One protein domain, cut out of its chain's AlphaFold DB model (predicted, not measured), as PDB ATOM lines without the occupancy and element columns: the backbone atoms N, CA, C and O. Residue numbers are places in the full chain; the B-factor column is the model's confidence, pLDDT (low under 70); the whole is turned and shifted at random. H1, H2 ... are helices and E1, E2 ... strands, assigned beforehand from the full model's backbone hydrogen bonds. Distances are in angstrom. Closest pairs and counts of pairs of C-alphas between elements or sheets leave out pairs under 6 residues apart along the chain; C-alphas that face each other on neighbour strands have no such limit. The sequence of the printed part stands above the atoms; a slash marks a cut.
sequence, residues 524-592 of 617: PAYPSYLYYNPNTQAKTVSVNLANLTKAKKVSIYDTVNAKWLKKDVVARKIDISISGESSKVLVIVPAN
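AT A GLANCE: This is residues 524 to 592 of the 617 residues of an uncharacterized protein of Francisella sp. FSC1006 (UniProt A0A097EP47). What shape is this? It is a small sandwich with few contacts between its layers: a strongly twisted sheet of four strands, in the order E1, E6, E3, E4, with the two-stranded ribbon of E2 and E5 over one face. The short helix H1, directly after E2, lies at one end. What is it made of? The 69 printed residues include six named strands and one named helix, in chain order E1 E2 H1 E3 E4 E5 E6; the class is mostly strand, and both sheets are antiparallel. How large is it? It is compact, with a radius of gyration of the C-alphas of 11.8 A, and elongated, spanning 35 by 22 by 17 A.

HOW THE PARTS SIT: How is the large sheet joined? E6, residues 582 to 590, has N 584 and O 531 of E1, residues 528 to 533, at 2.9 A, and O 587 and N 557 of E3, residues 554 to 558, at 3.0 A. E3 forms a hairpin with E4, residues 563 to 569, with N 556 and O 566 at 2.8 A. What of the ribbon? E2, residues 539 to 544, and E5, residues 573 to 578, have N 541 and O 576 at 2.9 A. The closest C-alphas of E5 and E1 are those of Ile 578 and Asn 533, 6.3 A apart, while E2 and E6 are apart. Where is the helix? H1, residues 545 to 548, only grazes the large sheet; it is too short for an O i to N i+4 pair, and its one O i to N i+3 pair is within range.

IN THESE COORDINATES: Where does the first strand begin? C-alpha 528 of E1 is at (-111.249, 479.140, -31.780). Which strand is longest? E6 measures 25.9 A, ending at C-alpha 590, (-109.660, 488.309, -40.544).

THE WHOLE: Which C-alphas are farthest apart? Those of Thr 536 and Asn 592, at 36.2 A. Is anything broken or uncertain? The printed part has no cut, its links between named elements are tight, and no printed residue is under 70 in pLDDT.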
ATOM      1  N   PRO A 524    -101.051 485.520 -28.333       97.50
ATOM      2  CA  PRO A 524    -102.139 486.155 -29.072       97.50
ATOM      3  C   PRO A 524    -102.776 485.237 -30.128       97.50
ATOM      4  O   PRO A 524    -102.163 484.908 -31.143       97.50
ATOM      5  N   ALA A 525    -104.043 484.883 -29.913       97.81
ATOM      6  CA  ALA A 525    -104.787 483.929 -30.729       97.81
ATOM      7  C   ALA A 525    -105.979 484.590 -31.443       97.81
ATOM      8  O   ALA A 525    -106.317 485.758 -31.210       97.81
ATOM      9  N   TYR A 526    -106.597 483.855 -32.365       98.25
ATOM     10  CA  TYR A 526    -107.915 484.185 -32.910       98.25
ATOM     11  C   TYR A 526    -108.981 483.313 -32.242       98.25
ATOM     12  O   TYR A 526    -108.642 482.213 -31.814       98.25
ATOM     13  N   PRO A 527    -110.251 483.761 -32.190       98.25
ATOM     14  CA  PRO A 527    -111.340 482.960 -31.644       98.25
ATOM     15  C   PRO A 527    -111.365 481.558 -32.258       98.25
ATOM     16  O   PRO A 527    -111.415 481.423 -33.488       98.25
ATOM     17  N   SER A 528    -111.321 480.544 -31.393       98.44
ATOM     18  CA  SER A 528    -111.249 479.140 -31.780       98.44
ATOM     19  C   SER A 528    -112.257 478.289 -31.017       98.44
ATOM     20  O   SER A 528    -112.379 478.424 -29.798       98.44
ATOM     21  N   TYR A 529    -112.971 477.420 -31.732       98.81
ATOM     22  CA  TYR A 529    -114.106 476.674 -31.188       98.81
ATOM     23  C   TYR A 529    -114.119 475.224 -31.661       98.81
ATOM     24  O   TYR A 529    -113.987 474.970 -32.858       98.81
ATOM     25  N   LEU A 530    -114.335 474.291 -30.737       98.88
ATOM     26  CA  LEU A 530    -114.576 472.881 -31.036       98.88
ATOM     27  C   LEU A 530    -116.080 472.621 -31.164       98.88
ATOM     28  O   LEU A 530    -116.876 473.097 -30.357       98.88
ATOM     29  N   TYR A 531    -116.443 471.829 -32.167       98.81
ATOM     30  CA  TYR A 531    -117.768 471.246 -32.338       98.81
ATOM     31  C   TYR A 531    -117.599 469.757 -32.585       98.81
ATOM     32  O   TYR A 531    -116.820 469.380 -33.461       98.81
ATOM     33  N   TYR A 532    -118.366 468.936 -31.878       98.69
ATOM     34  CA  TYR A 532    -118.404 467.491 -32.080       98.69
ATOM     35  C   TYR A 532    -119.812 467.061 -32.469       98.69
ATOM     36  O   TYR A 532    -120.784 467.424 -31.809       98.69
ATOM     37  N   ASN A 533    -119.925 466.316 -33.566       98.75
ATOM     38  CA  ASN A 533    -121.180 465.727 -33.998       98.75
ATOM     39  C   ASN A 533    -121.253 464.265 -33.532       98.75
ATOM     40  O   ASN A 533    -120.645 463.420 -34.185       98.75
ATOM     41  N   PRO A 534    -122.024 463.940 -32.479       98.44
ATOM     42  CA  PRO A 534    -122.178 462.563 -32.006       98.44
ATOM     43  C   PRO A 534    -123.135 461.729 -32.872       98.44
ATOM     44  O   PRO A 534    -123.360 460.552 -32.619       98.44
ATOM     45  N   ASN A 535    -123.794 462.331 -33.865       98.62
ATOM     46  CA  ASN A 535    -124.734 461.611 -34.715       98.62
ATOM     47  C   ASN A 535    -123.969 460.819 -35.781       98.62
ATOM     48  O   ASN A 535    -122.975 461.305 -36.305       98.62
ATOM     49  N   THR A 536    -124.504 459.679 -36.214       97.88
ATOM     50  CA  THR A 536    -123.946 458.904 -37.344       97.88
ATOM     51  C   THR A 536    -124.017 459.652 -38.678       97.88
ATOM     52  O   THR A 536    -123.217 459.431 -39.583       97.88
ATOM     53  N   GLN A 537    -124.986 460.558 -38.822       98.19
ATOM     54  CA  GLN A 537    -125.182 461.369 -40.021       98.19
ATOM     55  C   GLN A 537    -124.562 462.754 -39.861       98.19
ATOM     56  O   GLN A 537    -124.520 463.316 -38.764       98.19
ATOM     57  N   ALA A 538    -124.167 463.348 -40.987       98.50
ATOM     58  CA  ALA A 538    -123.739 464.736 -41.009       98.50
ATOM     59  C   ALA A 538    -124.859 465.671 -40.518       98.50
ATOM     60  O   ALA A 538    -126.036 465.491 -40.848       98.50
ATOM     61  N   LYS A 539    -124.485 466.688 -39.744       98.69
ATOM     62  CA  LYS A 539    -125.393 467.718 -39.228       98.69
ATOM     63  C   LYS A 539    -124.861 469.100 -39.562       98.69
ATOM     64  O   LYS A 539    -123.654 469.317 -39.640       98.69
ATOM     65  N   THR A 540    -125.779 470.044 -39.729       98.56
ATOM     66  CA  THR A 540    -125.448 471.434 -40.034       98.56
ATOM     67  C   THR A 540    -125.684 472.301 -38.808       98.56
ATOM     68  O   THR A 540    -126.823 472.463 -38.362       98.56
ATOM     69  N   VAL A 541    -124.604 472.883 -38.295       98.19
ATOM     70  CA  VAL A 541    -124.657 473.883 -37.232       98.19
ATOM     71  C   VAL A 541    -124.601 475.282 -37.819       98.19
ATOM     72  O   VAL A 541    -123.908 475.543 -38.805       98.19
ATOM     73  N   SER A 542    -125.324 476.193 -37.187       97.19
ATOM     74  CA  SER A 542    -125.382 477.589 -37.562       97.19
ATOM     75  C   SER A 542    -124.532 478.415 -36.607       97.19
ATOM     76  O   SER A 542    -124.828 478.533 -35.420       97.19
ATOM     77  N   VAL A 543    -123.456 478.991 -37.135       96.56
ATOM     78  CA  VAL A 543    -122.452 479.739 -36.379       96.56
ATOM     79  C   VAL A 543    -122.738 481.231 -36.487       96.56
ATOM     80  O   VAL A 543    -122.711 481.814 -37.576       96.56
ATOM     81  N   ASN A 544    -123.003 481.867 -35.345       94.88
ATOM     82  CA  ASN A 544    -123.243 483.306 -35.258       94.88
ATOM     83  C   ASN A 544    -121.924 484.075 -35.085       94.88
ATOM     84  O   ASN A 544    -121.501 484.380 -33.973       94.88
ATOM     85  N   LEU A 545    -121.294 484.433 -36.203       94.62
ATOM     86  CA  LEU A 545    -120.014 485.147 -36.242       94.62
ATOM     87  C   LEU A 545    -120.052 486.512 -35.539       94.62
ATOM     88  O   LEU A 545    -119.008 486.977 -35.087       94.62
ATOM     89  N   ALA A 546    -121.221 487.154 -35.417       90.69
ATOM     90  CA  ALA A 546    -121.335 488.426 -34.700       90.69
ATOM     91  C   ALA A 546    -121.002 488.300 -33.202       90.69
ATOM     92  O   ALA A 546    -120.493 489.258 -32.622       90.69
ATOM     93  N   ASN A 547    -121.238 487.127 -32.609       89.81
ATOM     94  CA  ASN A 547    -120.931 486.857 -31.203       89.81
ATOM     95  C   ASN A 547    -119.467 486.444 -30.995       89.81
ATOM     96  O   ASN A 547    -118.946 486.582 -29.894       89.81
ATOM     97  N   LEU A 548    -118.807 485.937 -32.041       92.50
ATOM     98  CA  LEU A 548    -117.479 485.326 -31.930       92.50
ATOM     99  C   LEU A 548    -116.347 486.286 -32.308       92.50
ATOM    100  O   LEU A 548    -115.209 486.106 -31.885       92.50
ATOM    101  N   THR A 549    -116.617 487.311 -33.125       92.31
ATOM    102  CA  THR A 549    -115.578 488.247 -33.573       92.31
ATOM    103  C   THR A 549    -116.117 489.625 -33.946       92.31
ATOM    104  O   THR A 549    -117.202 489.789 -34.504       92.31
ATOM    105  N   LYS A 550    -115.297 490.652 -33.699       91.56
ATOM    106  CA  LYS A 550    -115.571 492.035 -34.120       91.56
ATOM    107  C   LYS A 550    -115.237 492.284 -35.595       91.56
ATOM    108  O   LYS A 550    -115.695 493.278 -36.161       91.56
ATOM    109  N   ALA A 551    -114.451 491.410 -36.232       90.62
ATOM    110  CA  ALA A 551    -114.082 491.562 -37.634       90.62
ATOM    111  C   ALA A 551    -115.326 491.496 -38.539       90.62
ATOM    112  O   ALA A 551    -116.174 490.618 -38.403       90.62
ATOM    113  N   LYS A 552    -115.445 492.447 -39.476       90.38
ATOM    114  CA  LYS A 552    -116.593 492.530 -40.402       90.38
ATOM    115  C   LYS A 552    -116.500 491.547 -41.571       90.38
ATOM    116  O   LYS A 552    -117.516 491.255 -42.192       90.38
ATOM    117  N   LYS A 553    -115.289 491.084 -41.885       96.38
ATOM    118  CA  LYS A 553    -115.009 490.137 -42.964       96.38
ATOM    119  C   LYS A 553    -113.990 489.110 -42.484       96.38
ATOM    120  O   LYS A 553    -112.899 489.497 -42.060       96.38
ATOM    121  N   VAL A 554    -114.341 487.829 -42.538       97.31
ATOM    122  CA  VAL A 554    -113.536 486.742 -41.959       97.31
ATOM    123  C   VAL A 554    -113.398 485.538 -42.883       97.31
ATOM    124  O   VAL A 554    -114.219 485.311 -43.766       97.31
ATOM    125  N   SER A 555    -112.357 484.755 -42.652       97.25
ATOM    126  CA  SER A 555    -112.136 483.428 -43.214       97.25
ATOM    127  C   SER A 555    -112.101 482.419 -42.068       97.25
ATOM    128  O   SER A 555    -111.664 482.744 -40.965       97.25
ATOM    129  N   ILE A 556    -112.583 481.206 -42.314       97.56
ATOM    130  CA  ILE A 556    -112.758 480.175 -41.288       97.56
ATOM    131  C   ILE A 556    -111.926 478.971 -41.675       97.56
ATOM    132  O   ILE A 556    -112.146 478.372 -42.732       97.56
ATOM    133  N   TYR A 557    -110.972 478.657 -40.815       97.31
ATOM    134  CA  TYR A 557    -110.084 477.516 -40.947       97.31
ATOM    135  C   TYR A 557    -110.541 476.390 -40.021       97.31
ATOM    136  O   TYR A 557    -111.025 476.668 -38.932       97.31
ATOM    137  N   ASP A 558    -110.418 475.144 -40.464       97.50
ATOM    138  CA  ASP A 558    -110.708 473.941 -39.685       97.50
ATOM    139  C   ASP A 558    -109.410 473.161 -39.482       97.50
ATOM    140  O   ASP A 558    -108.876 472.637 -40.461       97.50
ATOM    141  N   THR A 559    -108.907 473.109 -38.245       96.88
ATOM    142  CA  THR A 559    -107.595 472.505 -37.932       96.88
ATOM    143  C   THR A 559    -107.625 470.978 -37.964       96.88
ATOM    144  O   THR A 559    -106.610 470.356 -38.258       96.88
ATOM    145  N   VAL A 560    -108.789 470.354 -37.744       96.19
ATOM    146  CA  VAL A 560    -108.943 468.889 -37.824       96.19
ATOM    147  C   VAL A 560    -108.879 468.437 -39.279       96.19
ATOM    148  O   VAL A 560    -108.211 467.472 -39.620       96.19
ATOM    149  N   ASN A 561    -109.554 469.162 -40.173       92.81
ATOM    150  CA  ASN A 561    -109.560 468.845 -41.606       92.81
ATOM    151  C   ASN A 561    -108.475 469.596 -42.395       92.81
ATOM    152  O   ASN A 561    -108.487 469.553 -43.625       92.81
ATOM    153  N   ALA A 562    -107.616 470.333 -41.690       92.81
ATOM    154  CA  ALA A 562    -106.546 471.178 -42.199       92.81
ATOM    155  C   ALA A 562    -106.922 472.070 -43.406       92.81
ATOM    156  O   ALA A 562    -106.104 472.316 -44.300       92.81
ATOM    157  N   LYS A 563    -108.157 472.595 -43.453       92.88
ATOM    158  CA  LYS A 563    -108.692 473.303 -44.633       92.88
ATOM    159  C   LYS A 563    -109.503 474.549 -44.303       92.88
ATOM    160  O   LYS A 563    -110.159 474.657 -43.272       92.88
ATOM    161  N   TRP A 564    -109.536 475.484 -45.248       94.69
ATOM    162  CA  TRP A 564    -110.426 476.645 -45.191       94.69
ATOM    163  C   TRP A 564    -111.854 476.240 -45.565       94.69
ATOM    164  O   TRP A 564    -112.109 475.867 -46.707       94.69
ATOM    165  N   LEU A 565    -112.798 476.351 -44.629       95.06
ATOM    166  CA  LEU A 565    -114.205 476.012 -44.872       95.06
ATOM    167  C   LEU A 565    -114.935 477.102 -45.654       95.06
ATOM    168  O   LEU A 565    -115.756 476.816 -46.523       95.06
ATOM    169  N   LYS A 566    -114.658 478.364 -45.318       94.19
ATOM    170  CA  LYS A 566    -115.203 479.547 -45.989       94.19
ATOM    171  C   LYS A 566    -114.152 480.654 -45.973       94.19
ATOM    172  O   LYS A 566    -113.446 480.820 -44.980       94.19
ATOM    173  N   LYS A 567    -114.057 481.423 -47.056       94.50
ATOM    174  CA  LYS A 567    -113.164 482.584 -47.173       94.50
ATOM    175  C   LYS A 567    -113.988 483.841 -47.423       94.50
ATOM    176  O   LYS A 567    -115.062 483.751 -48.012       94.50
ATOM    177  N   ASP A 568    -113.479 484.989 -46.982       94.50
ATOM    178  CA  ASP A 568    -114.042 486.305 -47.317       94.50
ATOM    179  C   ASP A 568    -115.520 486.509 -46.915       94.50
ATOM    180  O   ASP A 568    -116.249 487.289 -47.531       94.50
ATOM    181  N   VAL A 569    -115.958 485.845 -45.846       94.94
ATOM    182  CA  VAL A 569    -117.327 485.878 -45.328       94.94
ATOM    183  C   VAL A 569    -117.637 487.239 -44.712       94.94
ATOM    184  O   VAL A 569    -116.990 487.650 -43.751       94.94
ATOM    185  N   VAL A 570    -118.670 487.907 -45.229       93.94
ATOM    186  CA  VAL A 570    -119.264 489.133 -44.649       93.94
ATOM    187  C   VAL A 570    -120.550 488.861 -43.865       93.94
ATOM    188  O   VAL A 570    -120.988 489.693 -43.070       93.94
ATOM    189  N   ALA A 571    -121.177 487.704 -44.099       90.12
ATOM    190  CA  ALA A 571    -122.396 487.304 -43.413       90.12
ATOM    191  C   ALA A 571    -122.146 487.179 -41.904       90.12
ATOM    192  O   ALA A 571    -121.105 486.693 -41.470       90.12
ATOM    193  N   ARG A 572    -123.121 487.603 -41.095       90.62
ATOM    194  CA  ARG A 572    -123.037 487.528 -39.625       90.62
ATOM    195  C   ARG A 572    -123.414 486.163 -39.056       90.62
ATOM    196  O   ARG A 572    -123.117 485.891 -37.900       90.62
ATOM    197  N   LYS A 573    -124.033 485.316 -39.872       94.56
ATOM    198  CA  LYS A 573    -124.423 483.948 -39.552       94.56
ATOM    199  C   LYS A 573    -124.092 483.069 -40.748       94.56
ATOM    200  O   LYS A 573    -124.290 483.493 -41.887       94.56
ATOM    201  N   ILE A 574    -123.561 481.885 -40.489       95.81
ATOM    202  CA  ILE A 574    -123.211 480.914 -41.523       95.81
ATOM    203  C   ILE A 574    -123.574 479.509 -41.081       95.81
ATOM    204  O   ILE A 574    -123.610 479.224 -39.891       95.81
ATOM    205  N   ASP A 575    -123.712 478.623 -42.054       97.25
ATOM    206  CA  ASP A 575    -123.928 477.209 -41.803       97.25
ATOM    207  C   ASP A 575    -122.664 476.402 -42.113       97.25
ATOM    208  O   ASP A 575    -121.989 476.627 -43.133       97.25
ATOM    209  N   ILE A 576    -122.342 475.479 -41.209       97.38
ATOM    210  CA  ILE A 576    -121.198 474.572 -41.275       97.38
ATOM    211  C   ILE A 576    -121.708 473.145 -41.103       97.38
ATOM    212  O   ILE A 576    -122.334 472.815 -40.100       97.38
ATOM    213  N   SER A 577    -121.424 472.298 -42.093       97.94
ATOM    214  CA  SER A 577    -121.698 470.863 -42.017       97.94
ATOM    215  C   SER A 577    -120.553 470.148 -41.303       97.94
ATOM    216  O   SER A 577    -119.381 470.377 -41.624       97.94
ATOM    217  N   ILE A 578    -120.894 469.294 -40.343       98.19
ATOM    218  CA  ILE A 578    -119.984 468.438 -39.582       98.19
ATOM    219  C   ILE A 578    -120.367 466.995 -39.901       98.19
ATOM    220  O   ILE A 578    -121.536 466.632 -39.768       98.19
ATOM    221  N   SER A 579    -119.406 466.181 -40.344       97.94
ATOM    222  CA  SER A 579    -119.641 464.762 -40.643       97.94
ATOM    223  C   SER A 579    -120.078 464.002 -39.388       97.94
ATOM    224  O   SER A 579    -119.906 464.492 -38.273       97.94
ATOM    225  N   GLY A 580    -120.680 462.828 -39.559       98.06
ATOM    226  CA  GLY A 580    -121.067 462.006 -38.416       98.06
ATOM    227  C   GLY A 580    -119.865 461.566 -37.581       98.06
ATOM    228  O   GLY A 580    -118.782 461.392 -38.138       98.06
ATOM    229  N   GLU A 581    -120.064 461.443 -36.270       97.62
ATOM    230  CA  GLU A 581    -119.072 460.976 -35.284       97.62
ATOM    231  C   GLU A 581    -117.703 461.665 -35.428       97.62
ATOM    232  O   GLU A 581    -116.640 461.055 -35.329       97.62
ATOM    233  N   SER A 582    -117.725 462.969 -35.713       97.81
ATOM    234  CA  SER A 582    -116.521 463.728 -36.044       97.81
ATOM    235  C   SER A 582    -116.562 465.153 -35.520       97.81
ATOM    236  O   SER A 582    -117.632 465.716 -35.259       97.81
ATOM    237  N   SER A 583    -115.377 465.743 -35.414       98.12
ATOM    238  CA  SER A 583    -115.189 467.098 -34.922       98.12
ATOM    239  C   SER A 583    -114.785 468.084 -36.007       98.12
ATOM    240  O   SER A 583    -114.226 467.742 -37.053       98.12
ATOM    241  N   LYS A 584    -115.034 469.358 -35.709       98.31
ATOM    242  CA  LYS A 584    -114.386 470.498 -36.352       98.31
ATOM    243  C   LYS A 584    -113.829 471.426 -35.293       98.31
ATOM    244  O   LYS A 584    -114.536 471.773 -34.351       98.31
ATOM    245  N   VAL A 585    -112.601 471.880 -35.507       98.50
ATOM    246  CA  VAL A 585    -111.978 472.923 -34.690       98.50
ATOM    247  C   VAL A 585    -111.830 474.155 -35.560       98.50
ATOM    248  O   VAL A 585    -110.978 474.218 -36.443       98.50
ATOM    249  N   LEU A 586    -112.723 475.116 -35.359       98.38
ATOM    250  CA  LEU A 586    -112.827 476.303 -36.192       98.38
ATOM    251  C   LEU A 586    -111.958 477.421 -35.645       98.38
ATOM    252  O   LEU A 586    -112.112 477.777 -34.485       98.38
ATOM    253  N   VAL A 587    -111.144 478.048 -36.492       98.50
ATOM    254  CA  VAL A 587    -110.399 479.275 -36.180       98.50
ATOM    255  C   VAL A 587    -110.892 480.409 -37.075       98.50
ATOM    256  O   VAL A 587    -110.886 480.303 -38.306       98.50
ATOM    257  N   ILE A 588    -111.342 481.503 -36.455       98.12
ATOM    258  CA  ILE A 588    -111.998 482.622 -37.143       98.12
ATOM    259  C   ILE A 588    -111.002 483.762 -37.365       98.12
ATOM    260  O   ILE A 588    -110.691 484.537 -36.461       98.12
ATOM    261  N   VAL A 589    -110.531 483.898 -38.600       97.44
ATOM    262  CA  VAL A 589    -109.415 484.774 -38.974       97.44
ATOM    263  C   VAL A 589    -109.921 485.978 -39.785       97.44
ATOM    264  O   VAL A 589    -110.814 485.810 -40.614       97.44
ATOM    265  N   PRO A 590    -109.377 487.201 -39.629       96.62
ATOM    266  CA  PRO A 590    -109.660 488.309 -40.544       96.62
ATOM    267  C   PRO A 590    -109.381 487.920 -42.001       96.62
ATOM    268  O   PRO A 590    -108.336 487.352 -42.304       96.62
ATOM    269  N   ALA A 591    -110.291 488.237 -42.923       95.00
ATOM    270  CA  ALA A 591    -110.186 487.751 -44.303       95.00
ATOM    271  C   ALA A 591    -108.934 488.246 -45.051       95.00
ATOM    272  O   ALA A 591    -108.434 487.568 -45.941       95.00
ATOM    273  N   ASN A 592    -108.405 489.409 -44.666       93.75
ATOM    274  CA  ASN A 592    -107.185 489.996 -45.219       93.75
ATOM    275  C   ASN A 592    -105.902 489.545 -44.496       93.75
ATOM    276  O   ASN A 592    -104.854 490.159 -44.695       93.75
TER     277      ASN A 592